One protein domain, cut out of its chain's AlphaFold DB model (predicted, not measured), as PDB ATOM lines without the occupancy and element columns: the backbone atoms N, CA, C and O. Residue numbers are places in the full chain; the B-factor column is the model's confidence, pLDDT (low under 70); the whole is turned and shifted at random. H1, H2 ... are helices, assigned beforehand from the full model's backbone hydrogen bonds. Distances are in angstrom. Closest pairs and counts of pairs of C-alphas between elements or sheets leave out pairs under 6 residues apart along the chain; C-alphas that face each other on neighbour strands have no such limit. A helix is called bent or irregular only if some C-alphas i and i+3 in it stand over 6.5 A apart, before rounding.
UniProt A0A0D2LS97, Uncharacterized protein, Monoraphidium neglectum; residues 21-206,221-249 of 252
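This is residues 21 to 206 and 221 to 249 of the 252 residues of an uncharacterized protein of Monoraphidium neglectum (UniProt A0A0D2LS97). The model is an elongated row of helices in two groups set end to end: a loose group of H1, H2 and H3 at one end, and H6b, H7, H9, H10 and H11 at the other, with the hairpin of H5 and H6a in the middle joining them. H4 makes a corner with the beginning of H5, and the last residues of H9, 199 to 206, stick out at the end of the long axis. H2, H3, H5, H6a, H7, H9, H10 and H11 form an up-and-down bundle, each running against the one before it. The printed part has 215 residues with eleven named helices, H1 to H11 in chain order, and no named strand; the class is all helix. It is compact, with a radius of gyration of the C-alphas of 19.5 A, and spans 71 by 42 by 25 A.

Find C-alpha 21 at (-9.420, 22.781, -42.234), where H1, residues 21 to 29, begins. Next come H2, residues 36 to 52, 25.2 A long, H3, 58 to 77, 28.2 A, H4, 85 to 90, and H5, 92 to 113, 31.7 A. H6, residues 121 to 146, was assigned as one helix by its hydrogen bonds but is bent, with C-alphas 135 and 138 6.6 A apart; its arms are H6a, 121 to 135, and H6b, 138 to 146. Then read H7, 150 to 164, 21.9 A, and H8, 169 to 172. H9, 178 to 206, runs 42.4 A to C-alpha 206 at (60.484, 34.636, -38.844) and is irregular, with C-alphas 179 and 182 7.4 A apart. H10 is 221 to 234; H11, 238 to 247, ends at C-alpha 247 at (44.779, 34.000, -30.239).

Start at the hub, H5: its closest C-alphas to H6a are Leu 109 and Cys 128, 5.8 A, in a hairpin at a shallow tilt of 13 degrees. H2 touches H5 at Pro 36 and Gly 111, C-alphas 4.5 A apart. H1 touches H3, closest C-alphas Ile 24 and Leu 63, 5.3 A. H4 and H5 touch only at the corner, C-alphas 88 and 94 being 5.2 A apart. Outward, H6b and H7 are a hairpin, closest C-alphas Ala 141 and Ala 156, 4.5 A. H9 touches H10, closest C-alphas Leu 187 and Leu 232, 6.8 A, and H10 forms a hairpin with H11, closest C-alphas Gly 229 and Gly 241, 3.7 A. H8 is close to but not clearly touching H10, C-alphas 169 and 234 being 5.8 A apart. H1 and H11 are apart. Every O i to N i+4 pair is within hydrogen-bond range in H1, H3, H4, H5, H6b, H10 and H11; H2 has 11 of 13, H6a 8 of 11, H7 10 of 11 and H9 23 of 25, and H8 is too short for one.

The C-alphas farthest apart, those of Thr 57 and Gln 206, are 71.4 A apart. Residues 207 to 220 are not printed, and C-alphas 206 and 221 are 18.8 A apart across the cut. Of the links printed whole, none is long. Mean pLDDT of the printed part is 90.7; residues 148 to 150 are under 70.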
ATOM      1  N   PRO A  21      -9.420  23.518 -40.968       95.88
ATOM      2  CA  PRO A  21      -9.420  22.781 -42.234       95.88
ATOM      3  C   PRO A  21      -8.702  23.534 -43.360       95.88
ATOM      4  O   PRO A  21      -7.965  22.930 -44.141       95.88
ATOM      5  N   GLN A  22      -8.867  24.859 -43.420       95.81
ATOM      6  CA  GLN A  22      -8.184  25.697 -44.403       95.81
ATOM      7  C   GLN A  22      -6.668  25.735 -44.161       95.81
ATOM      8  O   GLN A  22      -5.893  25.648 -45.113       95.81
ATOM      9  N   ALA A  23      -6.235  25.823 -42.900       95.94
ATOM     10  CA  ALA A  23      -4.825  25.777 -42.525       95.94
ATOM     11  C   ALA A  23      -4.180  24.447 -42.940       95.94
ATOM     12  O   ALA A  23      -3.117  24.453 -43.562       95.94
ATOM     13  N   ILE A  24      -4.853  23.320 -42.678       96.38
ATOM     14  CA  ILE A  24      -4.407  21.986 -43.105       96.38
ATOM     15  C   ILE A  24      -4.254  21.939 -44.629       96.38
ATOM     16  O   ILE A  24      -3.188  21.576 -45.126       96.38
ATOM     17  N   ALA A  25      -5.267  22.383 -45.380       95.62
ATOM     18  CA  ALA A  25      -5.216  22.397 -46.841       95.62
ATOM     19  C   ALA A  25      -4.064  23.265 -47.383       95.62
ATOM     20  O   ALA A  25      -3.404  22.894 -48.358       95.62
ATOM     21  N   MET A  26      -3.783  24.409 -46.753       94.75
ATOM     22  CA  MET A  26      -2.662  25.276 -47.130       94.75
ATOM     23  C   MET A  26      -1.304  24.622 -46.859       94.75
ATOM     24  O   MET A  26      -0.410  24.714 -47.703       94.75
ATOM     25  N   VAL A  27      -1.150  23.943 -45.721       95.62
ATOM     26  CA  VAL A  27       0.066  23.185 -45.387       95.62
ATOM     27  C   VAL A  27       0.282  22.040 -46.375       95.62
ATOM     28  O   VAL A  27       1.395  21.864 -46.859       95.62
ATOM     29  N   GLU A  28      -0.774  21.303 -46.722       94.00
ATOM     30  CA  GLU A  28      -0.695  20.147 -47.624       94.00
ATOM     31  C   GLU A  28      -0.406  20.536 -49.087       94.00
ATOM     32  O   GLU A  28       0.257  19.783 -49.800       94.00
ATOM     33  N   SER A  29      -0.891  21.692 -49.559       92.62
ATOM     34  CA  SER A  29      -0.876  22.024 -50.996       92.62
ATOM     35  C   SER A  29       0.014  23.198 -51.402       92.62
ATOM     36  O   SER A  29       0.454  23.257 -52.551       92.62
ATOM     37  N   CYS A  30       0.270  24.144 -50.498       92.81
ATOM     38  CA  CYS A  30       0.850  25.442 -50.856       92.81
ATOM     39  C   CYS A  30       2.172  25.746 -50.145       92.81
ATOM     40  O   CYS A  30       2.916  26.617 -50.597       92.81
ATOM     41  N   TRP A  31       2.468  25.064 -49.040       96.50
ATOM     42  CA  TRP A  31       3.650  25.351 -48.241       96.50
ATOM     43  C   TRP A  31       4.934  24.783 -48.864       96.50
ATOM     44  O   TRP A  31       5.083  23.574 -49.038       96.50
ATOM     45  N   ASP A  32       5.907  25.659 -49.135       95.50
ATOM     46  CA  ASP A  32       7.291  25.261 -49.407       95.50
ATOM     47  C   ASP A  32       8.128  25.287 -48.108       95.50
ATOM     48  O   ASP A  32       8.483  26.368 -47.618       95.50
ATOM     49  N   PRO A  33       8.546  24.124 -47.569       94.94
ATOM     50  CA  PRO A  33       9.377  24.061 -46.364       94.94
ATOM     51  C   PRO A  33      10.800  24.608 -46.586       94.94
ATOM     52  O   PRO A  33      11.545  24.850 -45.635       94.94
ATOM     53  N   CYS A  34      11.215  24.824 -47.840       94.38
ATOM     54  CA  CYS A  34      12.476  25.478 -48.183       94.38
ATOM     55  C   CYS A  34      12.368  27.009 -48.251       94.38
ATOM     56  O   CYS A  34      13.397  27.661 -48.457       94.38
ATOM     57  N   ASP A  35      11.181  27.596 -48.072       95.94
ATOM     58  CA  ASP A  35      11.012  29.027 -47.831       95.94
ATOM     59  C   ASP A  35      10.909  29.287 -46.313       95.94
ATOM     60  O   ASP A  35       9.897  28.965 -45.677       95.94
ATOM     61  N   PRO A  36      11.944  29.889 -45.690       92.75
ATOM     62  CA  PRO A  36      11.923  30.180 -44.261       92.75
ATOM     63  C   PRO A  36      10.791  31.128 -43.853       92.75
ATOM     64  O   PRO A  36      10.344  31.064 -42.713       92.75
ATOM     65  N   ARG A  37      10.331  32.011 -44.755       96.00
ATOM     66  CA  ARG A  37       9.243  32.951 -44.455       96.00
ATOM     67  C   ARG A  37       7.913  32.222 -44.359       96.00
ATOM     68  O   ARG A  37       7.173  32.457 -43.413       96.00
ATOM     69  N   GLN A  38       7.648  31.311 -45.296       96.62
ATOM     70  CA  GLN A  38       6.442  30.487 -45.244       96.62
ATOM     71  C   GLN A  38       6.461  29.563 -44.029       96.62
ATOM     72  O   GLN A  38       5.479  29.496 -43.310       96.62
ATOM     73  N   SER A  39       7.597  28.923 -43.742       97.00
ATOM     74  CA  SER A  39       7.730  28.056 -42.562       97.00
ATOM     75  C   SER A  39       7.489  28.813 -41.250       97.00
ATOM     76  O   SER A  39       6.801  28.311 -40.371       97.00
ATOM     77  N   ALA A  40       7.998  30.045 -41.132       96.62
ATOM     78  CA  ALA A  40       7.719  30.900 -39.979       96.62
ATOM     79  C   ALA A  40       6.240  31.312 -39.895       96.62
ATOM     80  O   ALA A  40       5.688  31.343 -38.800       96.62
ATOM     81  N   ALA A  41       5.593  31.593 -41.030       96.62
ATOM     82  CA  ALA A  41       4.168  31.913 -41.072       96.62
ATOM     83  C   ALA A  41       3.290  30.707 -40.699       96.62
ATOM     84  O   ALA A  41       2.344  30.867 -39.941       96.62
ATOM     85  N   VAL A  42       3.629  29.503 -41.169       97.19
ATOM     86  CA  VAL A  42       2.940  28.257 -40.794       97.19
ATOM     87  C   VAL A  42       3.128  27.964 -39.306       97.19
ATOM     88  O   VAL A  42       2.165  27.613 -38.634       97.19
ATOM     89  N   ALA A  43       4.337  28.155 -38.768       96.94
ATOM     90  CA  ALA A  43       4.579  28.016 -37.335       96.94
ATOM     91  C   ALA A  43       3.762  29.035 -36.518       96.94
ATOM     92  O   ALA A  43       3.133  28.662 -35.534       96.94
ATOM     93  N   ALA A  44       3.712  30.302 -36.934       96.69
ATOM     94  CA  ALA A  44       2.887  31.310 -36.266       96.69
ATOM     95  C   ALA A  44       1.392  30.955 -36.323       96.69
ATOM     96  O   ALA A  44       0.733  30.956 -35.292       96.69
ATOM     97  N   LEU A  45       0.889  30.552 -37.494       96.06
ATOM     98  CA  LEU A  45      -0.496  30.113 -37.667       96.06
ATOM     99  C   LEU A  45      -0.836  28.934 -36.748       96.06
ATOM    100  O   LEU A  45      -1.862  28.957 -36.080       96.06
ATOM    101  N   ALA A  46       0.019  27.913 -36.689       95.62
ATOM    102  CA  ALA A  46      -0.197  26.771 -35.806       95.62
ATOM    103  C   ALA A  46      -0.204  27.190 -34.325       95.62
ATOM    104  O   ALA A  46      -1.067  26.742 -33.574       95.62
ATOM    105  N   ALA A  47       0.706  28.082 -33.915       95.56
ATOM    106  CA  ALA A  47       0.735  28.632 -32.559       95.56
ATOM    107  C   ALA A  47      -0.543  29.416 -32.218       95.56
ATOM    108  O   ALA A  47      -1.090  29.239 -31.132       95.56
ATOM    109  N   ASP A  48      -1.050  30.225 -33.150       95.19
ATOM    110  CA  ASP A  48      -2.297  30.976 -32.974       95.19
ATOM    111  C   ASP A  48      -3.509  30.038 -32.876       95.19
ATOM    112  O   ASP A  48      -4.417  30.274 -32.081       95.19
ATOM    113  N   LEU A  49      -3.523  28.937 -33.635       95.06
ATOM    114  CA  LEU A  49      -4.593  27.940 -33.564       95.06
ATOM    115  C   LEU A  49      -4.629  27.218 -32.210       95.06
ATOM    116  O   LEU A  49      -5.722  26.947 -31.717       95.06
ATOM    117  N   PHE A  50      -3.480  26.974 -31.571       93.75
ATOM    118  CA  PHE A  50      -3.421  26.383 -30.223       93.75
ATOM    119  C   PHE A  50      -4.078  27.241 -29.133       93.75
ATOM    120  O   PHE A  50      -4.404  26.721 -28.070       93.75
ATOM    121  N   VAL A  51      -4.288  28.539 -29.375       93.12
ATOM    122  CA  VAL A  51      -5.013  29.415 -28.440       93.12
ATOM    123  C   VAL A  51      -6.504  29.067 -28.394       93.12
ATOM    124  O   VAL A  51      -7.139  29.226 -27.354       93.12
ATOM    125  N   TYR A  52      -7.057  28.590 -29.510       91.44
ATOM    126  CA  TYR A  52      -8.495  28.371 -29.680       91.44
ATOM    127  C   TYR A  52      -8.878  26.895 -29.738       91.44
ATOM    128  O   TYR A  52      -9.978  26.539 -29.326       91.44
ATOM    129  N   VAL A  53      -7.992  26.048 -30.259       91.06
ATOM    130  CA  VAL A  53      -8.257  24.632 -30.503       91.06
ATOM    131  C   VAL A  53      -7.351  23.783 -29.607       91.06
ATOM    132  O   VAL A  53      -6.123  23.879 -29.718       91.06
ATOM    133  N   PRO A  54      -7.925  22.934 -28.737       88.75
ATOM    134  CA  PRO A  54      -7.158  22.005 -27.917       88.75
ATOM    135  C   PRO A  54      -6.275  21.060 -28.746       88.75
ATOM    136  O   PRO A  54      -6.626  20.638 -29.852       88.75
ATOM    137  N   ALA A  55      -5.113  20.706 -28.194       84.62
ATOM    138  CA  ALA A  55      -4.100  19.897 -28.877       84.62
ATOM    139  C   ALA A  55      -4.531  18.444 -29.150       84.62
ATOM    140  O   ALA A  55      -3.966  17.790 -30.022       84.62
ATOM    141  N   ASP A  56      -5.503  17.940 -28.394       85.75
ATOM    142  CA  ASP A  56      -6.063  16.589 -28.468       85.75
ATOM    143  C   ASP A  56      -7.137  16.427 -29.552       85.75
ATOM    144  O   ASP A  56      -7.578  15.310 -29.825       85.75
ATOM    145  N   THR A  57      -7.528  17.517 -30.213       92.00
ATOM    146  CA  THR A  57      -8.446  17.458 -31.353       92.00
ATOM    147  C   THR A  57      -7.795  16.786 -32.566       92.00
ATOM    148  O   THR A  57      -6.626  17.009 -32.893       92.00
ATOM    149  N   GLU A  58      -8.585  15.992 -33.294       92.44
ATOM    150  CA  GLU A  58      -8.130  15.282 -34.498       92.44
ATOM    151  C   GLU A  58      -7.583  16.247 -35.563       92.44
ATOM    152  O   GLU A  58      -6.568  15.971 -36.204       92.44
ATOM    153  N   GLY A  59      -8.209  17.418 -35.717       92.69
ATOM    154  CA  GLY A  59      -7.765  18.427 -36.674       92.69
ATOM    155  C   GLY A  59      -6.383  18.998 -36.338       92.69
ATOM    156  O   GLY A  59      -5.551  19.149 -37.234       92.69
ATOM    157  N   MET A  60      -6.103  19.269 -35.059       94.81
ATOM    158  CA  MET A  60      -4.792  19.769 -34.644       94.81
ATOM    159  C   MET A  60      -3.711  18.695 -34.804       94.81
ATOM    160  O   MET A  60      -2.631  18.975 -35.332       94.81
ATOM    161  N   ALA A  61      -4.021  17.451 -34.430       94.44
ATOM    162  CA  ALA A  61      -3.130  16.315 -34.645       94.44
ATOM    163  C   ALA A  61      -2.783  16.149 -36.135       94.44
ATOM    164  O   ALA A  61      -1.605  16.047 -36.485       94.44
ATOM    165  N   ARG A  62      -3.787  16.228 -37.017       95.75
ATOM    166  CA  ARG A  62      -3.592  16.167 -38.470       95.75
ATOM    167  C   ARG A  62      -2.732  17.319 -38.990       95.75
ATOM    168  O   ARG A  62      -1.868  17.095 -39.833       95.75
ATOM    169  N   LEU A  63      -2.925  18.543 -38.494       96.38
ATOM    170  CA  LEU A  63      -2.092  19.685 -38.881       96.38
ATOM    171  C   LEU A  63      -0.613  19.433 -38.550       96.38
ATOM    172  O   LEU A  63       0.254  19.614 -39.408       96.38
ATOM    173  N   LEU A  64      -0.319  18.988 -37.324       95.69
ATOM    174  CA  LEU A  64       1.046  18.678 -36.892       95.69
ATOM    175  C   LEU A  64       1.660  17.505 -37.665       95.69
ATOM    176  O   LEU A  64       2.857  17.529 -37.974       95.69
ATOM    177  N   GLU A  65       0.858  16.491 -37.989       95.56
ATOM    178  CA  GLU A  65       1.279  15.357 -38.808       95.56
ATOM    179  C   GLU A  65       1.647  15.812 -40.222       95.56
ATOM    180  O   GLU A  65       2.755  15.527 -40.681       95.56
ATOM    181  N   SER A  66       0.792  16.606 -40.876       96.62
ATOM    182  CA  SER A  66       1.069  17.172 -42.201       96.62
ATOM    183  C   SER A  66       2.329  18.044 -42.190       96.62
ATOM    184  O   SER A  66       3.160  17.941 -43.100       96.62
ATOM    185  N   ILE A  67       2.536  18.847 -41.138       97.19
ATOM    186  CA  ILE A  67       3.764  19.637 -40.965       97.19
ATOM    187  C   ILE A  67       4.994  18.724 -40.878       97.19
ATOM    188  O   ILE A  67       5.982  18.921 -41.594       97.19
ATOM    189  N   THR A  68       4.929  17.712 -40.015       96.62
ATOM    190  CA  THR A  68       6.031  16.778 -39.759       96.62
ATOM    191  C   THR A  68       6.389  15.983 -41.011       96.62
ATOM    192  O   THR A  68       7.552  15.980 -41.419       96.62
ATOM    193  N   ALA A  69       5.396  15.383 -41.668       96.06
ATOM    194  CA  ALA A  69       5.575  14.603 -42.888       96.06
ATOM    195  C   ALA A  69       6.216  15.440 -44.006       96.06
ATOM    196  O   ALA A  69       7.132  14.983 -44.695       96.06
ATOM    197  N   THR A  70       5.794  16.701 -44.145       96.38
ATOM    198  CA  THR A  70       6.333  17.627 -45.149       96.38
ATOM    199  C   THR A  70       7.799  17.971 -44.870       96.38
ATOM    200  O   THR A  70       8.630  17.937 -45.784       96.38
ATOM    201  N   LEU A  71       8.161  18.246 -43.610       96.56
ATOM    202  CA  LEU A  71       9.550  18.506 -43.216       96.56
ATOM    203  C   LEU A  71      10.442  17.278 -43.422       96.56
ATOM    204  O   LEU A  71      11.558  17.411 -43.931       96.56
ATOM    205  N   GLU A  72       9.960  16.088 -43.068       95.31
ATOM    206  CA  GLU A  72      10.688  14.830 -43.248       95.31
ATOM    207  C   GLU A  72      10.922  14.511 -44.725       95.31
ATOM    208  O   GLU A  72      12.058  14.232 -45.126       95.31
ATOM    209  N   ALA A  73       9.884  14.634 -45.556       94.44
ATOM    210  CA  ALA A  73       9.988  14.449 -46.998       94.44
ATOM    211  C   ALA A  73      10.977  15.448 -47.623       94.44
ATOM    212  O   ALA A  73      11.849  15.070 -48.415       94.44
ATOM    213  N   ALA A  74      10.907  16.722 -47.226       94.69
ATOM    214  CA  ALA A  74      11.833  17.745 -47.695       94.69
ATOM    215  C   ALA A  74      13.277  17.479 -47.242       94.69
ATOM    216  O   ALA A  74      14.212  17.673 -48.025       94.69
ATOM    217  N   ALA A  75      13.476  16.996 -46.012       92.94
ATOM    218  CA  ALA A  75      14.794  16.658 -45.485       92.94
ATOM    219  C   ALA A  75      15.405  15.458 -46.222       92.94
ATOM    220  O   ALA A  75      16.583  15.500 -46.586       92.94
ATOM    221  N   ALA A  76      14.604  14.434 -46.529       90.50
ATOM    222  CA  ALA A  76      15.025  13.299 -47.346       90.50
ATOM    223  C   ALA A  76      15.431  13.737 -48.769       90.50
ATOM    224  O   ALA A  76      16.467  13.311 -49.292       90.50
ATOM    225  N   ALA A  77      14.677  14.658 -49.377       89.81
ATOM    226  CA  ALA A  77      14.981  15.218 -50.696       89.81
ATOM    227  C   ALA A  77      16.200  16.169 -50.706       89.81
ATOM    228  O   ALA A  77      16.832  16.374 -51.749       89.81
ATOM    229  N   ALA A  78      16.553  16.749 -49.554       86.19
ATOM    230  CA  ALA A  78      17.700  17.645 -49.380       86.19
ATOM    231  C   ALA A  78      19.049  16.910 -49.260       86.19
ATOM    232  O   ALA A  78      20.081  17.543 -49.007       86.19
ATOM    233  N   THR A  79      19.064  15.589 -49.446       79.06
ATOM    234  CA  THR A  79      20.290  14.788 -49.493       79.06
ATOM    235  C   THR A  79      21.216  15.257 -50.618       79.06
ATOM    236  O   THR A  79      20.798  15.612 -51.728       79.06
ATOM    237  N   VAL A  80      22.506  15.323 -50.296       77.38
ATOM    238  CA  VAL A  80      23.550  15.806 -51.200       77.38
ATOM    239  C   VAL A  80      24.168  14.607 -51.915       77.38
ATOM    240  O   VAL A  80      24.522  13.637 -51.243       77.38
ATOM    241  N   PRO A  81      24.328  14.648 -53.251       77.69
ATOM    242  CA  PRO A  81      25.034  13.597 -53.973       77.69
ATOM    243  C   PRO A  81      26.457  13.421 -53.431       77.69
ATOM    244  O   PRO A  81      27.187  14.400 -53.276       77.69
ATOM    245  N   ALA A  82      26.864  12.178 -53.174       72.81
ATOM    246  CA  ALA A  82      28.207  11.834 -52.707       72.81
ATOM    247  C   ALA A  82      29.233  11.880 -53.857       72.81
ATOM    248  O   ALA A  82      29.877  10.885 -54.181       72.81
ATOM    249  N   TRP A  83      29.346  13.024 -54.530       80.31
ATOM    250  CA  TRP A  83      30.320  13.195 -55.602       80.31
ATOM    251  C   TRP A  83      31.737  13.351 -55.036       80.31
ATOM    252  O   TRP A  83      31.930  14.128 -54.096       80.31
ATOM    253  N   PRO A  84      32.743  12.664 -55.611       77.44
ATOM    254  CA  PRO A  84      34.141  12.920 -55.291       77.44
ATOM    255  C   PRO A  84      34.493  14.389 -55.542       77.44
ATOM    256  O   PRO A  84      34.024  14.976 -56.519       77.44
ATOM    257  N   ALA A  85      35.366  14.968 -54.712       75.50
ATOM    258  CA  ALA A  85      35.803  16.360 -54.871       75.50
ATOM    259  C   ALA A  85      36.351  16.629 -56.286       75.50
ATOM    260  O   ALA A  85      35.936  17.583 -56.934       75.50
ATOM    261  N   ALA A  86      37.145  15.695 -56.822       78.12
ATOM    262  CA  ALA A  86      37.669  15.769 -58.185       78.12
ATOM    263  C   ALA A  86      36.569  15.867 -59.261       78.12
ATOM    264  O   ALA A  86      36.723  16.598 -60.234       78.12
ATOM    265  N   ALA A  87      35.437  15.174 -59.082       76.50
ATOM    266  CA  ALA A  87      34.317  15.233 -60.022       76.50
ATOM    267  C   ALA A  87      33.542  16.557 -59.911       76.50
ATOM    268  O   ALA A  87      33.101  17.107 -60.920       76.50
ATOM    269  N   ALA A  88      33.398  17.089 -58.693       79.06
ATOM    270  CA  ALA A  88      32.776  18.390 -58.461       79.06
ATOM    271  C   ALA A  88      33.628  19.553 -58.997       79.06
ATOM    272  O   ALA A  88      33.073  20.548 -59.463       79.06
ATOM    273  N   ASP A  89      34.953  19.415 -58.952       78.81
ATOM    274  CA  ASP A  89      35.895  20.415 -59.454       78.81
ATOM    275  C   ASP A  89      36.047  20.357 -60.980       78.81
ATOM    276  O   ASP A  89      36.165  21.399 -61.623       78.81
ATOM    277  N   ALA A  90      35.966  19.164 -61.579       82.94
ATOM    278  CA  ALA A  90      36.046  18.986 -63.029       82.94
ATOM    279  C   ALA A  90      34.809  19.513 -63.782       82.94
ATOM    280  O   ALA A  90      34.911  19.864 -64.957       82.94
ATOM    281  N   ALA A  91      33.639  19.569 -63.133       87.44
ATOM    282  CA  ALA A  91      32.379  19.940 -63.772       87.44
ATOM    283  C   ALA A  91      31.714  21.160 -63.095       87.44
ATOM    284  O   ALA A  91      31.159  21.035 -61.997       87.44
ATOM    285  N   PRO A  92      31.634  22.332 -63.759       86.19
ATOM    286  CA  PRO A  92      31.009  23.523 -63.175       86.19
ATOM    287  C   PRO A  92      29.521  23.315 -62.862       86.19
ATOM    288  O   PRO A  92      29.011  23.844 -61.872       86.19
ATOM    289  N   LEU A  93      28.828  22.491 -63.656       88.81
ATOM    290  CA  LEU A  93      27.435  22.123 -63.407       88.81
ATOM    291  C   LEU A  93      27.280  21.317 -62.108       88.81
ATOM    292  O   LEU A  93      26.353  21.572 -61.342       88.81
ATOM    293  N   ALA A  94      28.206  20.399 -61.811       86.62
ATOM    294  CA  ALA A  94      28.189  19.644 -60.560       86.62
ATOM    295  C   ALA A  94      28.356  20.586 -59.358       86.62
ATOM    296  O   ALA A  94      27.572  20.546 -58.407       86.62
ATOM    297  N   LYS A  95      29.298  21.531 -59.437       85.19
ATOM    298  CA  LYS A  95      29.474  22.570 -58.413       85.19
ATOM    299  C   LYS A  95      28.212  23.420 -58.209       85.19
ATOM    300  O   LYS A  95      27.844  23.698 -57.065       85.19
ATOM    301  N   ALA A  96      27.529  23.799 -59.291       88.81
ATOM    302  CA  ALA A  96      26.271  24.543 -59.227       88.81
ATOM    303  C   ALA A  96      25.156  23.734 -58.543       88.81
ATOM    304  O   ALA A  96      24.475  24.252 -57.655       88.81
ATOM    305  N   VAL A  97      25.008  22.450 -58.885       89.56
ATOM    306  CA  VAL A  97      24.023  21.558 -58.255       89.56
ATOM    307  C   VAL A  97      24.298  21.404 -56.761       89.56
ATOM    308  O   VAL A  97      23.376  21.568 -55.961       89.56
ATOM    309  N   LEU A  98      25.549  21.166 -56.354       88.94
ATOM    310  CA  LEU A  98      25.915  21.082 -54.936       88.94
ATOM    311  C   LEU A  98      25.581  22.380 -54.194       88.94
ATOM    312  O   LEU A  98      24.962  22.347 -53.132       88.94
ATOM    313  N   HIS A  99      25.901  23.535 -54.784       89.38
ATOM    314  CA  HIS A  99      25.576  24.831 -54.195       89.38
ATOM    315  C   HIS A  99      24.062  25.049 -54.031       89.38
ATOM    316  O   HIS A  99      23.615  25.532 -52.988       89.38
ATOM    317  N   LEU A 100      23.252  24.668 -55.021       91.38
ATOM    318  CA  LEU A 100      21.793  24.743 -54.927       91.38
ATOM    319  C   LEU A 100      21.250  23.812 -53.838       91.38
ATOM    320  O   LEU A 100      20.423  24.237 -53.029       91.38
ATOM    321  N   ARG A 101      21.758  22.576 -53.761       91.50
ATOM    322  CA  ARG A 101      21.389  21.600 -52.722       91.50
ATOM    323  C   ARG A 101      21.768  22.097 -51.330       91.50
ATOM    324  O   ARG A 101      20.939  22.037 -50.428       91.50
ATOM    325  N   PHE A 102      22.957  22.679 -51.174       92.56
ATOM    326  CA  PHE A 102      23.374  23.348 -49.940       92.56
ATOM    327  C   PHE A 102      22.391  24.439 -49.525       92.56
ATOM    328  O   PHE A 102      21.890  24.441 -48.405       92.56
ATOM    329  N   ARG A 103      22.089  25.366 -50.443       93.19
ATOM    330  CA  ARG A 103      21.182  26.484 -50.166       93.19
ATOM    331  C   ARG A 103      19.781  26.011 -49.812       93.19
ATOM    332  O   ARG A 103      19.122  26.672 -49.016       93.19
ATOM    333  N   ARG A 104      19.316  24.920 -50.420       94.06
ATOM    334  CA  ARG A 104      18.020  24.316 -50.109       94.06
ATOM    335  C   ARG A 104      18.028  23.715 -48.703       94.06
ATOM    336  O   ARG A 104      17.191  24.097 -47.897       94.06
ATOM    337  N   ALA A 105      19.024  22.890 -48.377       95.19
ATOM    338  CA  ALA A 105      19.174  22.298 -47.047       95.19
ATOM    339  C   ALA A 105      19.323  23.358 -45.937       95.19
ATOM    340  O   ALA A 105      18.698  23.243 -44.891       95.19
ATOM    341  N   ALA A 106      20.092  24.426 -46.175       95.44
ATOM    342  CA  ALA A 106      20.289  25.498 -45.198       95.44
ATOM    343  C   ALA A 106      19.018  26.334 -44.971       95.44
ATOM    344  O   ALA A 106      18.778  26.825 -43.868       95.44
ATOM    345  N   ARG A 107      18.193  26.513 -46.011       95.94
ATOM    346  CA  ARG A 107      16.891  27.174 -45.875       95.94
ATOM    347  C   ARG A 107      15.878  26.288 -45.162       95.94
ATOM    348  O   ARG A 107      15.222  26.774 -44.250       95.94
ATOM    349  N   LEU A 108      15.832  25.003 -45.508       96.94
ATOM    350  CA  LEU A 108      15.006  24.019 -44.817       96.94
ATOM    351  C   LEU A 108      15.367  23.921 -43.329       96.94
ATOM    352  O   LEU A 108      14.477  23.869 -42.494       96.94
ATOM    353  N   LEU A 109      16.656  23.984 -42.983       96.75
ATOM    354  CA  LEU A 109      17.101  24.018 -41.589       96.75
ATOM    355  C   LEU A 109      16.516  25.216 -40.824       96.75
ATOM    356  O   LEU A 109      16.026  25.050 -39.711       96.75
ATOM    357  N   ARG A 110      16.534  26.417 -41.424       95.75
ATOM    358  CA  ARG A 110      15.867  27.595 -40.837       95.75
ATOM    359  C   ARG A 110      14.365  27.406 -40.708       95.75
ATOM    360  O   ARG A 110      13.813  27.815 -39.696       95.75
ATOM    361  N   GLY A 111      13.733  26.827 -41.727       95.75
ATOM    362  CA  GLY A 111      12.303  26.545 -41.712       95.75
ATOM    363  C   GLY A 111      11.932  25.597 -40.575       95.75
ATOM    364  O   GLY A 111      11.100  25.942 -39.746       95.75
ATOM    365  N   ALA A 112      12.624  24.463 -40.461       96.38
ATOM    366  CA  ALA A 112      12.415  23.481 -39.401       96.38
ATOM    367  C   ALA A 112      12.639  24.072 -37.997       96.38
ATOM    368  O   ALA A 112      11.852  23.823 -37.088       96.38
ATOM    369  N   ALA A 113      13.663  24.915 -37.817       94.31
ATOM    370  CA  ALA A 113      13.944  25.564 -36.536       94.31
ATOM    371  C   ALA A 113      12.857  26.564 -36.078       94.31
ATOM    372  O   ALA A 113      12.827  26.925 -34.897       94.31
ATOM    373  N   ALA A 114      11.964  27.007 -36.973       95.31
ATOM    374  CA  ALA A 114      10.821  27.850 -36.612       95.31
ATOM    375  C   ALA A 114       9.779  27.096 -35.767       95.31
ATOM    376  O   ALA A 114       9.086  27.712 -34.965       95.31
ATOM    377  N   PHE A 115       9.724  25.766 -35.876       96.19
ATOM    378  CA  PHE A 115       8.748  24.917 -35.189       96.19
ATOM    379  C   PHE A 115       9.189  24.467 -33.785       96.19
ATOM    380  O   PHE A 115       8.610  23.540 -33.225       96.19
ATOM    381  N   ARG A 116      10.214  25.099 -33.200       94.19
ATOM    382  CA  ARG A 116      10.815  24.689 -31.914       94.19
ATOM    383  C   ARG A 116       9.884  24.701 -30.701       94.19
ATOM    384  O   ARG A 116      10.157  23.970 -29.761       94.19
ATOM    385  N   GLU A 117       8.829  25.510 -30.737       91.75
ATOM    386  CA  GLU A 117       7.833  25.591 -29.659       91.75
ATOM    387  C   GLU A 117       6.603  24.705 -29.937       91.75
ATOM    388  O   GLU A 117       5.710  24.623 -29.104       91.75
ATOM    389  N   LEU A 118       6.532  24.070 -31.115       93.12
ATOM    390  CA  LEU A 118       5.358  23.319 -31.585       93.12
ATOM    391  C   LEU A 118       5.633  21.822 -31.718       93.12
ATOM    392  O   LEU A 118       4.789  20.995 -31.391       93.12
ATOM    393  N   LEU A 119       6.808  21.468 -32.240       94.69
ATOM    394  CA  LEU A 119       7.203  20.086 -32.475       94.69
ATOM    395  C   LEU A 119       8.101  19.581 -31.351       94.69
ATOM    396  O   LEU A 119       8.820  20.342 -30.704       94.69
ATOM    397  N   SER A 120       8.104  18.261 -31.156       94.06
ATOM    398  CA  SER A 120       8.937  17.648 -30.127       94.06
ATOM    399  C   SER A 120      10.422  17.935 -30.372       94.06
ATOM    400  O   SER A 120      10.935  17.860 -31.495       94.06
ATOM    401  N   GLN A 121      11.146  18.223 -29.290       93.69
ATOM    402  CA  GLN A 121      12.578  18.499 -29.364       93.69
ATOM    403  C   GLN A 121      13.343  17.332 -30.005       93.69
ATOM    404  O   GLN A 121      14.224  17.561 -30.828       93.69
ATOM    405  N   GLN A 122      12.977  16.084 -29.697       94.31
ATOM    406  CA  GLN A 122      13.616  14.895 -30.269       94.31
ATOM    407  C   GLN A 122      13.494  14.838 -31.801       94.31
ATOM    408  O   GLN A 122      14.481  14.564 -32.489       94.31
ATOM    409  N   LEU A 123      12.310  15.136 -32.348       94.88
ATOM    410  CA  LEU A 123      12.092  15.202 -33.794       94.88
ATOM    411  C   LEU A 123      12.968  16.287 -34.431       94.88
ATOM    412  O   LEU A 123      13.628  16.046 -35.445       94.88
ATOM    413  N   LEU A 124      13.015  17.468 -33.815       96.06
ATOM    414  CA  LEU A 124      13.789  18.596 -34.325       96.06
ATOM    415  C   LEU A 124      15.297  18.359 -34.258       96.06
ATOM    416  O   LEU A 124      15.989  18.707 -35.212       96.06
ATOM    417  N   LEU A 125      15.813  17.729 -33.200       95.31
ATOM    418  CA  LEU A 125      17.224  17.344 -33.109       95.31
ATOM    419  C   LEU A 125      17.586  16.342 -34.218       95.31
ATOM    420  O   LEU A 125      18.561  16.551 -34.946       95.31
ATOM    421  N   ARG A 126      16.755  15.316 -34.436       95.12
ATOM    422  CA  ARG A 126      16.934  14.343 -35.528       95.12
ATOM    423  C   ARG A 126      16.915  15.007 -36.911       95.12
ATOM    424  O   ARG A 126      17.760  14.724 -37.765       95.12
ATOM    425  N   LEU A 127      15.961  15.896 -37.164       95.00
ATOM    426  CA  LEU A 127      15.849  16.577 -38.454       95.00
ATOM    427  C   LEU A 127      16.982  17.583 -38.668       95.00
ATOM    428  O   LEU A 127      17.707  17.514 -39.662       95.00
ATOM    429  N   CYS A 128      17.166  18.503 -37.727       96.06
ATOM    430  CA  CYS A 128      18.076  19.631 -37.873       96.06
ATOM    431  C   CYS A 128      19.540  19.209 -37.751       96.06
ATOM    432  O   CYS A 128      20.349  19.575 -38.603       96.06
ATOM    433  N   LEU A 129      19.893  18.432 -36.722       94.94
ATOM    434  CA  LEU A 129      21.285  18.078 -36.442       94.94
ATOM    435  C   LEU A 129      21.707  16.815 -37.186       94.94
ATOM    436  O   LEU A 129      22.679  16.844 -37.939       94.94
ATOM    437  N   GLN A 130      20.960  15.721 -37.031       92.94
ATOM    438  CA  GLN A 130      21.362  14.434 -37.599       92.94
ATOM    439  C   GLN A 130      21.143  14.370 -39.117       92.94
ATOM    440  O   GLN A 130      21.982  13.830 -39.836       92.94
ATOM    441  N   THR A 131      20.047  14.925 -39.635       92.88
ATOM    442  CA  THR A 131      19.728  14.822 -41.069       92.88
ATOM    443  C   THR A 131      20.296  15.999 -41.857       92.88
ATOM    444  O   THR A 131      21.127  15.808 -42.742       92.88
ATOM    445  N   LEU A 132      19.918  17.231 -41.524       94.69
ATOM    446  CA  LEU A 132      20.305  18.403 -42.311       94.69
ATOM    447  C   LEU A 132      21.753  18.832 -42.045       94.69
ATOM    448  O   LEU A 132      22.554  18.899 -42.982       94.69
ATOM    449  N   ALA A 133      22.119  19.093 -40.788       93.56
ATOM    450  CA  ALA A 133      23.458  19.572 -40.459       93.56
ATOM    451  C   ALA A 133      24.520  18.503 -40.740       93.56
ATOM    452  O   ALA A 133      25.451  18.764 -41.500       93.56
ATOM    453  N   ALA A 134      24.375  17.294 -40.194       91.69
ATOM    454  CA  ALA A 134      25.401  16.263 -40.297       91.69
ATOM    455  C   ALA A 134      25.495  15.617 -41.689       91.69
ATOM    456  O   ALA A 134      26.611  15.410 -42.170       91.69
ATOM    457  N   ARG A 135      24.369  15.311 -42.357       90.31
ATOM    458  CA  ARG A 135      24.391  14.572 -43.639       90.31
ATOM    459  C   ARG A 135      24.381  15.466 -44.877       90.31
ATOM    460  O   ARG A 135      24.907  15.042 -45.901       90.31
ATOM    461  N   SER A 136      23.850  16.688 -44.797       91.38
ATOM    462  CA  SER A 136      23.756  17.577 -45.969       91.38
ATOM    463  C   SER A 136      24.697  18.784 -45.914       91.38
ATOM    464  O   SER A 136      25.346  19.104 -46.912       91.38
ATOM    465  N   LEU A 137      24.802  19.478 -44.778       93.31
ATOM    466  CA  LEU A 137      25.543  20.745 -44.701       93.31
ATOM    467  C   LEU A 137      27.023  20.557 -44.345       93.31
ATOM    468  O   LEU A 137      27.896  21.111 -45.019       93.31
ATOM    469  N   ALA A 138      27.322  19.753 -43.324       92.31
ATOM    470  CA  ALA A 138      28.680  19.553 -42.833       92.31
ATOM    471  C   ALA A 138      29.635  18.951 -43.881       92.31
ATOM    472  O   ALA A 138      30.750  19.463 -44.006       92.31
ATOM    473  N   PRO A 139      29.245  17.947 -44.698       90.56
ATOM    474  CA  PRO A 139      30.122  17.415 -45.743       90.56
ATOM    475  C   PRO A 139      30.528  18.485 -46.759       90.56
ATOM    476  O   PRO A 139      31.675  18.538 -47.194       90.56
ATOM    477  N   GLN A 140      29.616  19.403 -47.080       89.50
ATOM    478  CA  GLN A 140      29.893  20.489 -48.012       89.50
ATOM    479  C   GLN A 140      30.797  21.567 -47.414       89.50
ATOM    480  O   GLN A 140      31.598  22.158 -48.138       89.50
ATOM    481  N   ALA A 141      30.696  21.839 -46.115       90.94
ATOM    482  CA  ALA A 141      31.644  22.712 -45.430       90.94
ATOM    483  C   ALA A 141      33.048  22.081 -45.383       90.94
ATOM    484  O   ALA A 141      34.024  22.759 -45.697       90.94
ATOM    485  N   ARG A 142      33.148  20.771 -45.102       90.06
ATOM    486  CA  ARG A 142      34.422  20.026 -45.143       90.06
ATOM    487  C   ARG A 142      35.052  20.045 -46.535       90.06
ATOM    488  O   ARG A 142      36.231  20.354 -46.660       90.06
ATOM    489  N   ALA A 143      34.263  19.789 -47.577       87.50
ATOM    490  CA  ALA A 143      34.740  19.850 -48.958       87.50
ATOM    491  C   ALA A 143      35.251  21.253 -49.333       87.50
ATOM    492  O   ALA A 143      36.261  21.380 -50.015       87.50
ATOM    493  N   ALA A 144      34.594  22.314 -48.847       87.50
ATOM    494  CA  ALA A 144      35.066  23.681 -49.050       87.50
ATOM    495  C   ALA A 144      36.386  23.967 -48.313       87.50
ATOM    496  O   ALA A 144      37.235  24.661 -48.861       87.50
ATOM    497  N   ALA A 145      36.580  23.417 -47.111       87.19
ATOM    498  CA  ALA A 145      37.832  23.563 -46.368       87.19
ATOM    499  C   ALA A 145      38.997  22.814 -47.039       87.19
ATOM    500  O   ALA A 145      40.128  23.293 -47.020       87.19
ATOM    501  N   ALA A 146      38.717  21.664 -47.660       84.94
ATOM    502  CA  ALA A 146      39.718  20.820 -48.308       84.94
ATOM    503  C   ALA A 146      40.256  21.377 -49.640       84.94
ATOM    504  O   ALA A 146      41.311  20.941 -50.087       84.94
ATOM    505  N   SER A 147      39.586  22.347 -50.275       78.00
ATOM    506  CA  SER A 147      39.974  22.866 -51.601       78.00
ATOM    507  C   SER A 147      41.222  23.771 -51.612       78.00
ATOM    508  O   SER A 147      41.567  24.333 -52.647       78.00
ATOM    509  N   GLY A 148      41.927  23.913 -50.482       60.25
ATOM    510  CA  GLY A 148      43.323  24.377 -50.422       60.25
ATOM    511  C   GLY A 148      43.604  25.862 -50.709       60.25
ATOM    512  O   GLY A 148      44.740  26.294 -50.552       60.25
ATOM    513  N   GLY A 149      42.610  26.669 -51.095       67.81
ATOM    514  CA  GLY A 149      42.779  28.105 -51.365       67.81
ATOM    515  C   GLY A 149      42.353  29.025 -50.212       67.81
ATOM    516  O   GLY A 149      41.536  28.646 -49.372       67.81
ATOM    517  N   ALA A 150      42.814  30.285 -50.221       65.75
ATOM    518  CA  ALA A 150      42.390  31.315 -49.256       65.75
ATOM    519  C   ALA A 150      40.855  31.496 -49.212       65.75
ATOM    520  O   ALA A 150      40.271  31.663 -48.144       65.75
ATOM    521  N   GLY A 151      40.181  31.361 -50.360       79.00
ATOM    522  CA  GLY A 151      38.716  31.398 -50.444       79.00
ATOM    523  C   GLY A 151      38.007  30.136 -49.928       79.00
ATOM    524  O   GLY A 151      36.819  30.197 -49.607       79.00
ATOM    525  N   GLY A 152      38.706  29.000 -49.819       85.31
ATOM    526  CA  GLY A 152      38.139  27.728 -49.361       85.31
ATOM    527  C   GLY A 152      37.729  27.779 -47.891       85.31
ATOM    528  O   GLY A 152      36.592  27.452 -47.549       85.31
ATOM    529  N   LEU A 153      38.607  28.305 -47.030       88.38
ATOM    530  CA  LEU A 153      38.315  28.474 -45.605       88.38
ATOM    531  C   LEU A 153      37.187  29.488 -45.365       88.38
ATOM    532  O   LEU A 153      36.277  29.215 -44.584       88.38
ATOM    533  N   VAL A 154      37.194  30.619 -46.080       90.44
ATOM    534  CA  VAL A 154      36.115  31.625 -46.012       90.44
ATOM    535  C   VAL A 154      34.766  30.993 -46.365       90.44
ATOM    536  O   VAL A 154      33.779  31.172 -45.649       90.44
ATOM    537  N   MET A 155      34.725  30.207 -47.446       89.94
ATOM    538  CA  MET A 155      33.528  29.486 -47.877       89.94
ATOM    539  C   MET A 155      33.104  28.427 -46.854       89.94
ATOM    540  O   MET A 155      31.914  28.288 -46.576       89.94
ATOM    541  N   ALA A 156      34.050  27.686 -46.277       92.56
ATOM    542  CA  ALA A 156      33.764  26.678 -45.264       92.56
ATOM    543  C   ALA A 156      33.154  27.295 -43.998       92.56
ATOM    544  O   ALA A 156      32.153  26.781 -43.499       92.56
ATOM    545  N   VAL A 157      33.686  28.432 -43.534       94.19
ATOM    546  CA  VAL A 157      33.127  29.194 -42.406       94.19
ATOM    547  C   VAL A 157      31.730  29.714 -42.744       94.19
ATOM    548  O   VAL A 157      30.809  29.493 -41.968       94.19
ATOM    549  N   ALA A 158      31.523  30.308 -43.923       94.19
ATOM    550  CA  ALA A 158      30.192  30.763 -44.345       94.19
ATOM    551  C   ALA A 158      29.166  29.611 -44.413       94.19
ATOM    552  O   ALA A 158      27.994  29.779 -44.071       94.19
ATOM    553  N   ARG A 159      29.598  28.413 -44.826       94.69
ATOM    554  CA  ARG A 159      28.749  27.214 -44.821       94.69
ATOM    555  C   ARG A 159      28.464  26.714 -43.405       94.69
ATOM    556  O   ARG A 159      27.337  26.305 -43.137       94.69
ATOM    557  N   ALA A 160      29.445  26.773 -42.508       95.38
ATOM    558  CA  ALA A 160      29.256  26.442 -41.099       95.38
ATOM    559  C   ALA A 160      28.275  27.413 -40.422       95.38
ATOM    560  O   ALA A 160      27.374  26.967 -39.720       95.38
ATOM    561  N   GLU A 161      28.354  28.715 -40.703       95.75
ATOM    562  CA  GLU A 161      27.383  29.704 -40.209       95.75
ATOM    563  C   GLU A 161      25.958  29.377 -40.648       95.75
ATOM    564  O   GLU A 161      25.035  29.387 -39.836       95.75
ATOM    565  N   ALA A 162      25.777  29.032 -41.924       94.94
ATOM    566  CA  ALA A 162      24.471  28.655 -42.447       94.94
ATOM    567  C   ALA A 162      23.903  27.377 -41.796       94.94
ATOM    568  O   ALA A 162      22.687  27.198 -41.818       94.94
ATOM    569  N   ALA A 163      24.755  26.519 -41.225       95.25
ATOM    570  CA  ALA A 163      24.358  25.319 -40.492       95.25
ATOM    571  C   ALA A 163      24.143  25.558 -38.987       95.25
ATOM    572  O   ALA A 163      23.349  24.855 -38.379       95.25
ATOM    573  N   VAL A 164      24.841  26.523 -38.382       95.50
ATOM    574  CA  VAL A 164      24.828  26.745 -36.926       95.50
ATOM    575  C   VAL A 164      23.838  27.829 -36.512       95.50
ATOM    576  O   VAL A 164      23.050  27.614 -35.599       95.50
ATOM    577  N   LEU A 165      23.852  28.987 -37.182       94.94
ATOM    578  CA  LEU A 165      23.061  30.157 -36.774       94.94
ATOM    579  C   LEU A 165      21.542  29.913 -36.710       94.94
ATOM    580  O   LEU A 165      20.898  30.505 -35.848       94.94
ATOM    581  N   PRO A 166      20.938  29.075 -37.576       94.56
ATOM    582  CA  PRO A 166      19.517  28.751 -37.467       94.56
ATOM    583  C   PRO A 166      19.137  27.955 -36.216       94.56
ATOM    584  O   PRO A 166      17.965  27.930 -35.852       94.56
ATOM    585  N   LEU A 167      20.093  27.255 -35.601       94.62
ATOM    586  CA  LEU A 167      19.821  26.330 -34.509       94.62
ATOM    587  C   LEU A 167      19.547  27.102 -33.210       94.62
ATOM    588  O   LEU A 167      20.298  28.029 -32.891       94.62
ATOM    589  N   PRO A 168      18.537  26.713 -32.415       92.50
ATOM    590  CA  PRO A 168      18.286  27.337 -31.122       92.50
ATOM    591  C   PRO A 168      19.482  27.171 -30.177       92.50
ATOM    592  O   PRO A 168      19.874  26.053 -29.851       92.50
ATOM    593  N   ALA A 169      20.025  28.280 -29.666       90.69
ATOM    594  CA  ALA A 169      21.117  28.245 -28.684       90.69
ATOM    595  C   ALA A 169      20.731  27.483 -27.400       90.69
ATOM    596  O   ALA A 169      21.589  26.929 -26.717       90.69
ATOM    597  N   ALA A 170      19.431  27.430 -27.081       91.31
ATOM    598  CA  ALA A 170      18.892  26.676 -25.953       91.31
ATOM    599  C   ALA A 170      19.256  25.183 -26.003       91.31
ATOM    600  O   ALA A 170      19.500  24.599 -24.954       91.31
ATOM    601  N   TRP A 171      19.389  24.592 -27.198       92.25
ATOM    602  CA  TRP A 171      19.756  23.180 -27.358       92.25
ATOM    603  C   TRP A 171      21.170  22.852 -26.877       92.25
ATOM    604  O   TRP A 171      21.475  21.684 -26.689       92.25
ATOM    605  N   PHE A 172      22.029  23.858 -26.691       91.56
ATOM    606  CA  PHE A 172      23.435  23.674 -26.329       91.56
ATOM    607  C   PHE A 172      23.772  24.180 -24.921       91.56
ATOM    608  O   PHE A 172      24.932  24.117 -24.515       91.56
ATOM    609  N   ARG A 173      22.792  24.711 -24.173       86.69
ATOM    610  CA  ARG A 173      23.033  25.333 -22.855       86.69
ATOM    611  C   ARG A 173      23.466  24.331 -21.791       86.69
ATOM    612  O   ARG A 173      24.366  24.635 -21.017       86.69
ATOM    613  N   GLU A 174      22.834  23.163 -21.762       83.94
ATOM    614  CA  GLU A 174      23.084  22.114 -20.758       83.94
ATOM    615  C   GLU A 174      24.160  21.112 -21.205       83.94
ATOM    616  O   GLU A 174      24.490  20.166 -20.495       83.94
ATOM    617  N   GLY A 175      24.730  21.337 -22.386       84.31
ATOM    618  CA  GLY A 175      25.615  20.408 -23.067       84.31
ATOM    619  C   GLY A 175      25.158  20.206 -24.503       84.31
ATOM    620  O   GLY A 175      23.988  20.385 -24.836       84.31
ATOM    621  N   ALA A 176      26.101  19.871 -25.381       88.44
ATOM    622  CA  ALA A 176      25.758  19.616 -26.768       88.44
ATOM    623  C   ALA A 176      25.086  18.237 -26.903       88.44
ATOM    624  O   ALA A 176      25.627  17.251 -26.392       88.44
ATOM    625  N   PRO A 177      23.945  18.145 -27.606       92.31
ATOM    626  CA  PRO A 177      23.266  16.879 -27.826       92.31
ATOM    627  C   PRO A 177      24.137  15.962 -28.704       92.31
ATOM    628  O   PRO A 177      24.919  16.462 -29.525       92.31
ATOM    629  N   PRO A 178      24.028  14.629 -28.571       90.38
ATOM    630  CA  PRO A 178      24.885  13.690 -29.298       90.38
ATOM    631  C   PRO A 178      24.771  13.845 -30.823       90.38
ATOM    632  O   PRO A 178      25.760  13.694 -31.543       90.38
ATOM    633  N   GLU A 179      23.602  14.240 -31.328       92.75
ATOM    634  CA  GLU A 179      23.351  14.503 -32.745       92.75
ATOM    635  C   GLU A 179      24.187  15.672 -33.293       92.75
ATOM    636  O   GLU A 179      24.421  15.752 -34.501       92.75
ATOM    637  N   ALA A 180      24.664  16.578 -32.429       92.81
ATOM    638  CA  ALA A 180      25.505  17.704 -32.824       92.81
ATOM    639  C   ALA A 180      26.972  17.319 -33.071       92.81
ATOM    640  O   ALA A 180      27.700  18.125 -33.651       92.81
ATOM    641  N   GLY A 181      27.419  16.117 -32.682       92.94
ATOM    642  CA  GLY A 181      28.821  15.683 -32.783       92.94
ATOM    643  C   GLY A 181      29.492  16.020 -34.126       92.94
ATOM    644  O   GLY A 181      30.476  16.760 -34.141       92.94
ATOM    645  N   PRO A 182      28.912  15.630 -35.280       93.06
ATOM    646  CA  PRO A 182      29.492  15.926 -36.590       93.06
ATOM    647  C   PRO A 182      29.630  17.421 -36.906       93.06
ATOM    648  O   PRO A 182      30.489  17.796 -37.709       93.06
ATOM    649  N   LEU A 183      28.770  18.267 -36.334       93.75
ATOM    650  CA  LEU A 183      28.825  19.720 -36.487       93.75
ATOM    651  C   LEU A 183      29.927  20.317 -35.606       93.75
ATOM    652  O   LEU A 183      30.689  21.164 -36.069       93.75
ATOM    653  N   LEU A 184      30.054  19.838 -34.369       94.50
ATOM    654  CA  LEU A 184      31.119  20.239 -33.452       94.50
ATOM    655  C   LEU A 184      32.496  19.865 -34.008       94.50
ATOM    656  O   LEU A 184      33.391  20.709 -34.043       94.50
ATOM    657  N   ASP A 185      32.640  18.647 -34.528       95.19
ATOM    658  CA  ASP A 185      33.874  18.175 -35.161       95.19
ATOM    659  C   ASP A 185      34.267  19.047 -36.353       95.19
ATOM    660  O   ASP A 185      35.441  19.364 -36.542       95.19
ATOM    661  N   LEU A 186      33.284  19.469 -37.159       94.69
ATOM    662  CA  LEU A 186      33.515  20.408 -38.252       94.69
ATOM    663  C   LEU A 186      34.057  21.742 -37.723       94.69
ATOM    664  O   LEU A 186      35.072  22.218 -38.223       94.69
ATOM    665  N   LEU A 187      33.404  22.348 -36.727       95.62
ATOM    666  CA  LEU A 187      33.828  23.642 -36.181       95.62
ATOM    667  C   LEU A 187      35.228  23.563 -35.563       95.62
ATOM    668  O   LEU A 187      36.054  24.449 -35.784       95.62
ATOM    669  N   GLN A 188      35.523  22.481 -34.842       94.94
ATOM    670  CA  GLN A 188      36.852  22.236 -34.292       94.94
ATOM    671  C   GLN A 188      37.901  22.035 -35.387       94.94
ATOM    672  O   GLN A 188      38.999  22.581 -35.274       94.94
ATOM    673  N   ALA A 189      37.583  21.288 -36.446       94.31
ATOM    674  CA  ALA A 189      38.484  21.101 -37.577       94.31
ATOM    675  C   ALA A 189      38.801  22.438 -38.261       94.31
ATOM    676  O   ALA A 189      39.971  22.744 -38.469       94.31
ATOM    677  N   LEU A 190      37.788  23.277 -38.517       93.12
ATOM    678  CA  LEU A 190      37.986  24.618 -39.080       93.12
ATOM    679  C   LEU A 190      38.858  25.497 -38.174       93.12
ATOM    680  O   LEU A 190      39.715  26.226 -38.673       93.12
ATOM    681  N   ALA A 191      38.680  25.405 -36.852       93.06
ATOM    682  CA  ALA A 191      39.481  26.165 -35.895       93.06
ATOM    683  C   ALA A 191      40.948  25.725 -35.938       93.06
ATOM    684  O   ALA A 191      41.835  26.569 -36.020       93.06
ATOM    685  N   ARG A 192      41.199  24.409 -35.972       92.44
ATOM    686  CA  ARG A 192      42.550  23.844 -36.102       92.44
ATOM    687  C   ARG A 192      43.211  24.248 -37.418       92.44
ATOM    688  O   ARG A 192      44.381  24.604 -37.412       92.44
ATOM    689  N   THR A 193      42.473  24.242 -38.531       90.38
ATOM    690  CA  THR A 193      42.988  24.705 -39.831       90.38
ATOM    691  C   THR A 193      43.370  26.183 -39.795       90.38
ATOM    692  O   THR A 193      44.401  26.571 -40.337       90.38
ATOM    693  N   LEU A 194      42.566  27.025 -39.143       89.44
ATOM    694  CA  LEU A 194      42.879  28.447 -39.003       89.44
ATOM    695  C   LEU A 194      44.118  28.669 -38.113       89.44
ATOM    696  O   LEU A 194      44.964  29.508 -38.425       89.44
ATOM    697  N   GLU A 195      44.249  27.901 -37.029       90.12
ATOM    698  CA  GLU A 195      45.415  27.917 -36.139       90.12
ATOM    699  C   GLU A 195      46.694  27.434 -36.846       90.12
ATOM    700  O   GLU A 195      47.732  28.085 -36.721       90.12
ATOM    701  N   SER A 196      46.626  26.353 -37.634       87.44
ATOM    702  CA  SER A 196      47.785  25.827 -38.368       87.44
ATOM    703  C   SER A 196      48.277  26.818 -39.423       87.44
ATOM    704  O   SER A 196      49.455  27.162 -39.439       87.44
ATOM    705  N   GLN A 197      47.365  27.398 -40.212       83.75
ATOM    706  CA  GLN A 197      47.712  28.422 -41.207       83.75
ATOM    707  C   GLN A 197      48.351  29.666 -40.580       83.75
ATOM    708  O   GLN A 197      49.162  30.345 -41.214       83.75
ATOM    709  N   ARG A 198      47.984  29.999 -39.337       84.44
ATOM    710  CA  ARG A 198      48.640  31.071 -38.590       84.44
ATOM    711  C   ARG A 198      50.053  30.678 -38.170       84.44
ATOM    712  O   ARG A 198      50.949  31.507 -38.313       84.44
ATOM    713  N   ALA A 199      50.245  29.475 -37.634       84.38
ATOM    714  CA  ALA A 199      51.563  28.993 -37.229       84.38
ATOM    715  C   ALA A 199      52.538  28.997 -38.418       84.38
ATOM    716  O   ALA A 199      53.625  29.562 -38.303       84.38
ATOM    717  N   ASP A 200      52.095  28.505 -39.577       83.50
ATOM    718  CA  ASP A 200      52.872  28.515 -40.821       83.50
ATOM    719  C   ASP A 200      53.256  29.943 -41.234       83.50
ATOM    720  O   ASP A 200      54.402  30.220 -41.582       83.50
ATOM    721  N   HIS A 201      52.319  30.894 -41.131       80.00
ATOM    722  CA  HIS A 201      52.593  32.303 -41.424       80.00
ATOM    723  C   HIS A 201      53.586  32.949 -40.458       80.00
ATOM    724  O   HIS A 201      54.406  33.759 -40.885       80.00
ATOM    725  N   LEU A 202      53.508  32.631 -39.164       81.25
ATOM    726  CA  LEU A 202      54.450  33.146 -38.171       81.25
ATOM    727  C   LEU A 202      55.857  32.580 -38.407       81.25
ATOM    728  O   LEU A 202      56.829  33.326 -38.315       81.25
ATOM    729  N   GLN A 203      55.970  31.301 -38.776       80.12
ATOM    730  CA  GLN A 203      57.243  30.683 -39.154       80.12
ATOM    731  C   GLN A 203      57.825  31.308 -40.431       80.12
ATOM    732  O   GLN A 203      59.008  31.643 -40.465       80.12
ATOM    733  N   GLN A 204      56.997  31.543 -41.454       76.00
ATOM    734  CA  GLN A 204      57.418  32.229 -42.681       76.00
ATOM    735  C   GLN A 204      57.852  33.674 -42.416       76.00
ATOM    736  O   GLN A 204      58.852  34.112 -42.974       76.00
ATOM    737  N   GLN A 205      57.167  34.406 -41.528       71.69
ATOM    738  CA  GLN A 205      57.592  35.751 -41.122       71.69
ATOM    739  C   GLN A 205      58.934  35.746 -40.386       71.69
ATOM    740  O   GLN A 205      59.752  36.627 -40.629       71.69
ATOM    741  N   GLN A 206      59.186  34.766 -39.516       72.38
ATOM    742  CA  GLN A 206      60.484  34.636 -38.844       72.38
ATOM    743  C   GLN A 206      61.612  34.323 -39.840       72.38
ATOM    744  O   GLN A 206      62.702  34.870 -39.710       72.38
ATOM    745  N   ARG A 221      41.656  37.090 -41.683       82.94
ATOM    746  CA  ARG A 221      41.792  35.965 -40.738       82.94
ATOM    747  C   ARG A 221      41.283  36.278 -39.339       82.94
ATOM    748  O   ARG A 221      40.652  35.425 -38.724       82.94
ATOM    749  N   ALA A 222      41.521  37.493 -38.850       85.81
ATOM    750  CA  ALA A 222      40.955  37.957 -37.586       85.81
ATOM    751  C   ALA A 222      39.415  37.978 -37.645       85.81
ATOM    752  O   ALA A 222      38.746  37.577 -36.690       85.81
ATOM    753  N   ALA A 223      38.843  38.373 -38.790       89.62
ATOM    754  CA  ALA A 223      37.403  38.315 -39.018       89.62
ATOM    755  C   ALA A 223      36.877  36.868 -39.031       89.62
ATOM    756  O   ALA A 223      35.871  36.580 -38.380       89.62
ATOM    757  N   LEU A 224      37.569  35.939 -39.703       90.31
ATOM    758  CA  LEU A 224      37.216  34.515 -39.684       90.31
ATOM    759  C   LEU A 224      37.311  33.905 -38.278       90.31
ATOM    760  O   LEU A 224      36.406  33.175 -37.883       90.31
ATOM    761  N   ALA A 225      38.352  34.238 -37.509       90.69
ATOM    762  CA  ALA A 225      38.516  33.784 -36.128       90.69
ATOM    763  C   ALA A 225      37.367  34.267 -35.234       90.69
ATOM    764  O   ALA A 225      36.829  33.483 -34.456       90.69
ATOM    765  N   ARG A 226      36.939  35.530 -35.387       92.81
ATOM    766  CA  ARG A 226      35.776  36.075 -34.669       92.81
ATOM    767  C   ARG A 226      34.500  35.322 -35.019       92.81
ATOM    768  O   ARG A 226      33.786  34.884 -34.125       92.81
ATOM    769  N   ARG A 227      34.227  35.158 -36.316       94.25
ATOM    770  CA  ARG A 227      33.034  34.459 -36.813       94.25
ATOM    771  C   ARG A 227      32.992  33.028 -36.288       94.25
ATOM    772  O   ARG A 227      32.007  32.627 -35.681       94.25
ATOM    773  N   LEU A 228      34.087  32.283 -36.432       93.62
ATOM    774  CA  LEU A 228      34.174  30.906 -35.956       93.62
ATOM    775  C   LEU A 228      34.115  30.803 -34.423       93.62
ATOM    776  O   LEU A 228      33.467  29.901 -33.902       93.62
ATOM    777  N   GLY A 229      34.735  31.733 -33.695       93.00
ATOM    778  CA  GLY A 229      34.648  31.786 -32.236       93.00
ATOM    779  C   GLY A 229      33.229  32.084 -31.735       93.00
ATOM    780  O   GLY A 229      32.792  31.485 -30.750       93.00
ATOM    781  N   ALA A 230      32.472  32.919 -32.453       94.25
ATOM    782  CA  ALA A 230      31.057  33.154 -32.175       94.25
ATOM    783  C   ALA A 230      30.221  31.889 -32.427       94.25
ATOM    784  O   ALA A 230      29.390  31.532 -31.594       94.25
ATOM    785  N   LEU A 231      30.493  31.150 -33.513       94.81
ATOM    786  CA  LEU A 231      29.838  29.862 -33.778       94.81
ATOM    787  C   LEU A 231      30.129  28.822 -32.694       94.81
ATOM    788  O   LEU A 231      29.211  28.146 -32.241       94.81
ATOM    789  N   LEU A 232      31.387  28.705 -32.262       93.50
ATOM    790  CA  LEU A 232      31.784  27.811 -31.172       93.50
ATOM    791  C   LEU A 232      31.067  28.177 -29.869       93.50
ATOM    792  O   LEU A 232      30.573  27.299 -29.169       93.50
ATOM    793  N   SER A 233      30.949  29.470 -29.575       92.81
ATOM    794  CA  SER A 233      30.218  29.947 -28.399       92.81
ATOM    795  C   SER A 233      28.722  29.632 -28.479       92.81
ATOM    796  O   SER A 233      28.136  29.232 -27.476       92.81
ATOM    797  N   HIS A 234      28.121  29.738 -29.670       92.62
ATOM    798  CA  HIS A 234      26.712  29.403 -29.913       92.62
ATOM    799  C   HIS A 234      26.392  27.931 -29.633       92.62
ATOM    800  O   HIS A 234      25.324  27.625 -29.112       92.62
ATOM    801  N   VAL A 235      27.324  27.020 -29.932       91.88
ATOM    802  CA  VAL A 235      27.163  25.568 -29.712       91.88
ATOM    803  C   VAL A 235      27.679  25.089 -28.347       91.88
ATOM    804  O   VAL A 235      27.961  23.906 -28.169       91.88
ATOM    805  N   GLY A 236      27.844  25.997 -27.380       88.81
ATOM    806  CA  GLY A 236      28.261  25.666 -26.012       88.81
ATOM    807  C   GLY A 236      29.776  25.518 -25.806       88.81
ATOM    808  O   GLY A 236      30.227  25.300 -24.685       88.81
ATOM    809  N   MET A 237      30.606  25.712 -26.838       89.75
ATOM    810  CA  MET A 237      32.077  25.666 -26.756       89.75
ATOM    811  C   MET A 237      32.694  27.049 -26.502       89.75
ATOM    812  O   MET A 237      33.659  27.449 -27.159       89.75
ATOM    813  N   ARG A 238      32.145  27.795 -25.536       89.50
ATOM    814  CA  ARG A 238      32.511  29.198 -25.278       89.50
ATOM    815  C   ARG A 238      34.002  29.399 -25.013       89.50
ATOM    816  O   ARG A 238      34.627  30.209 -25.686       89.50
ATOM    817  N   GLN A 239      34.587  28.611 -24.110       90.94
ATOM    818  CA  GLN A 239      36.018  28.706 -23.792       90.94
ATOM    819  C   GLN A 239      36.890  28.506 -25.037       90.94
ATOM    820  O   GLN A 239      37.838  29.249 -25.266       90.94
ATOM    821  N   ARG A 240      36.551  27.533 -25.894       91.94
ATOM    822  CA  ARG A 240      37.299  27.280 -27.132       91.94
ATOM    823  C   ARG A 240      37.167  28.439 -28.119       91.94
ATOM    824  O   ARG A 240      38.156  28.793 -28.757       91.94
ATOM    825  N   GLY A 241      35.973  29.020 -28.232       89.38
ATOM    826  CA  GLY A 241      35.735  30.212 -29.039       89.38
ATOM    827  C   GLY A 241      36.551  31.409 -28.552       89.38
ATOM    828  O   GLY A 241      37.223  32.053 -29.357       89.38
ATOM    829  N   GLU A 242      36.539  31.678 -27.245       90.50
ATOM    830  CA  GLU A 242      37.289  32.775 -26.622       90.50
ATOM    831  C   GLU A 242      38.796  32.603 -26.818       90.50
ATOM    832  O   GLU A 242      39.456  33.540 -27.263       90.50
ATOM    833  N   THR A 243      39.330  31.399 -26.600       91.31
ATOM    834  CA  THR A 243      40.744  31.093 -26.858       91.31
ATOM    835  C   THR A 243      41.114  31.333 -28.319       91.31
ATOM    836  O   THR A 243      42.148  31.939 -28.596       91.31
ATOM    837  N   LEU A 244      40.267  30.913 -29.268       90.50
ATOM    838  CA  LEU A 244      40.505  31.156 -30.692       90.50
ATOM    839  C   LEU A 244      40.521  32.659 -30.999       90.50
ATOM    840  O   LEU A 244      41.436  33.143 -31.658       90.50
ATOM    841  N   ALA A 245      39.544  33.420 -30.511       88.44
ATOM    842  CA  ALA A 245      39.477  34.856 -30.768       88.44
ATOM    843  C   ALA A 245      40.659  35.611 -30.134       88.44
ATOM    844  O   ALA A 245      41.311  36.407 -30.816       88.44
ATOM    845  N   GLN A 246      40.998  35.294 -28.880       88.62
ATOM    846  CA  GLN A 246      42.156  35.850 -28.175       88.62
ATOM    847  C   GLN A 246      43.455  35.567 -28.917       88.62
ATOM    848  O   GLN A 246      44.288  36.462 -29.052       88.62
ATOM    849  N   ALA A 247      43.608  34.354 -29.460       86.50
ATOM    850  CA  ALA A 247      44.779  34.000 -30.239       86.50
ATOM    851  C   ALA A 247      44.978  35.011 -31.386       86.50
ATOM    852  O   ALA A 247      46.096  35.480 -31.586       86.50
ATOM    853  N   PHE A 248      43.917  35.403 -32.090       87.25
ATOM    854  CA  PHE A 248      43.981  36.364 -33.197       87.25
ATOM    855  C   PHE A 248      43.870  37.840 -32.764       87.25
ATOM    856  O   PHE A 248      43.764  38.712 -33.623       87.25
ATOM    857  N   GLY A 249      43.921  38.140 -31.460       84.31
ATOM    858  CA  GLY A 249      43.833  39.507 -30.933       84.31
ATOM    859  C   GLY A 249      42.430  40.115 -31.031       84.31
ATOM    860  O   GLY A 249      42.282  41.332 -31.112       84.31
TER     861      GLY A 249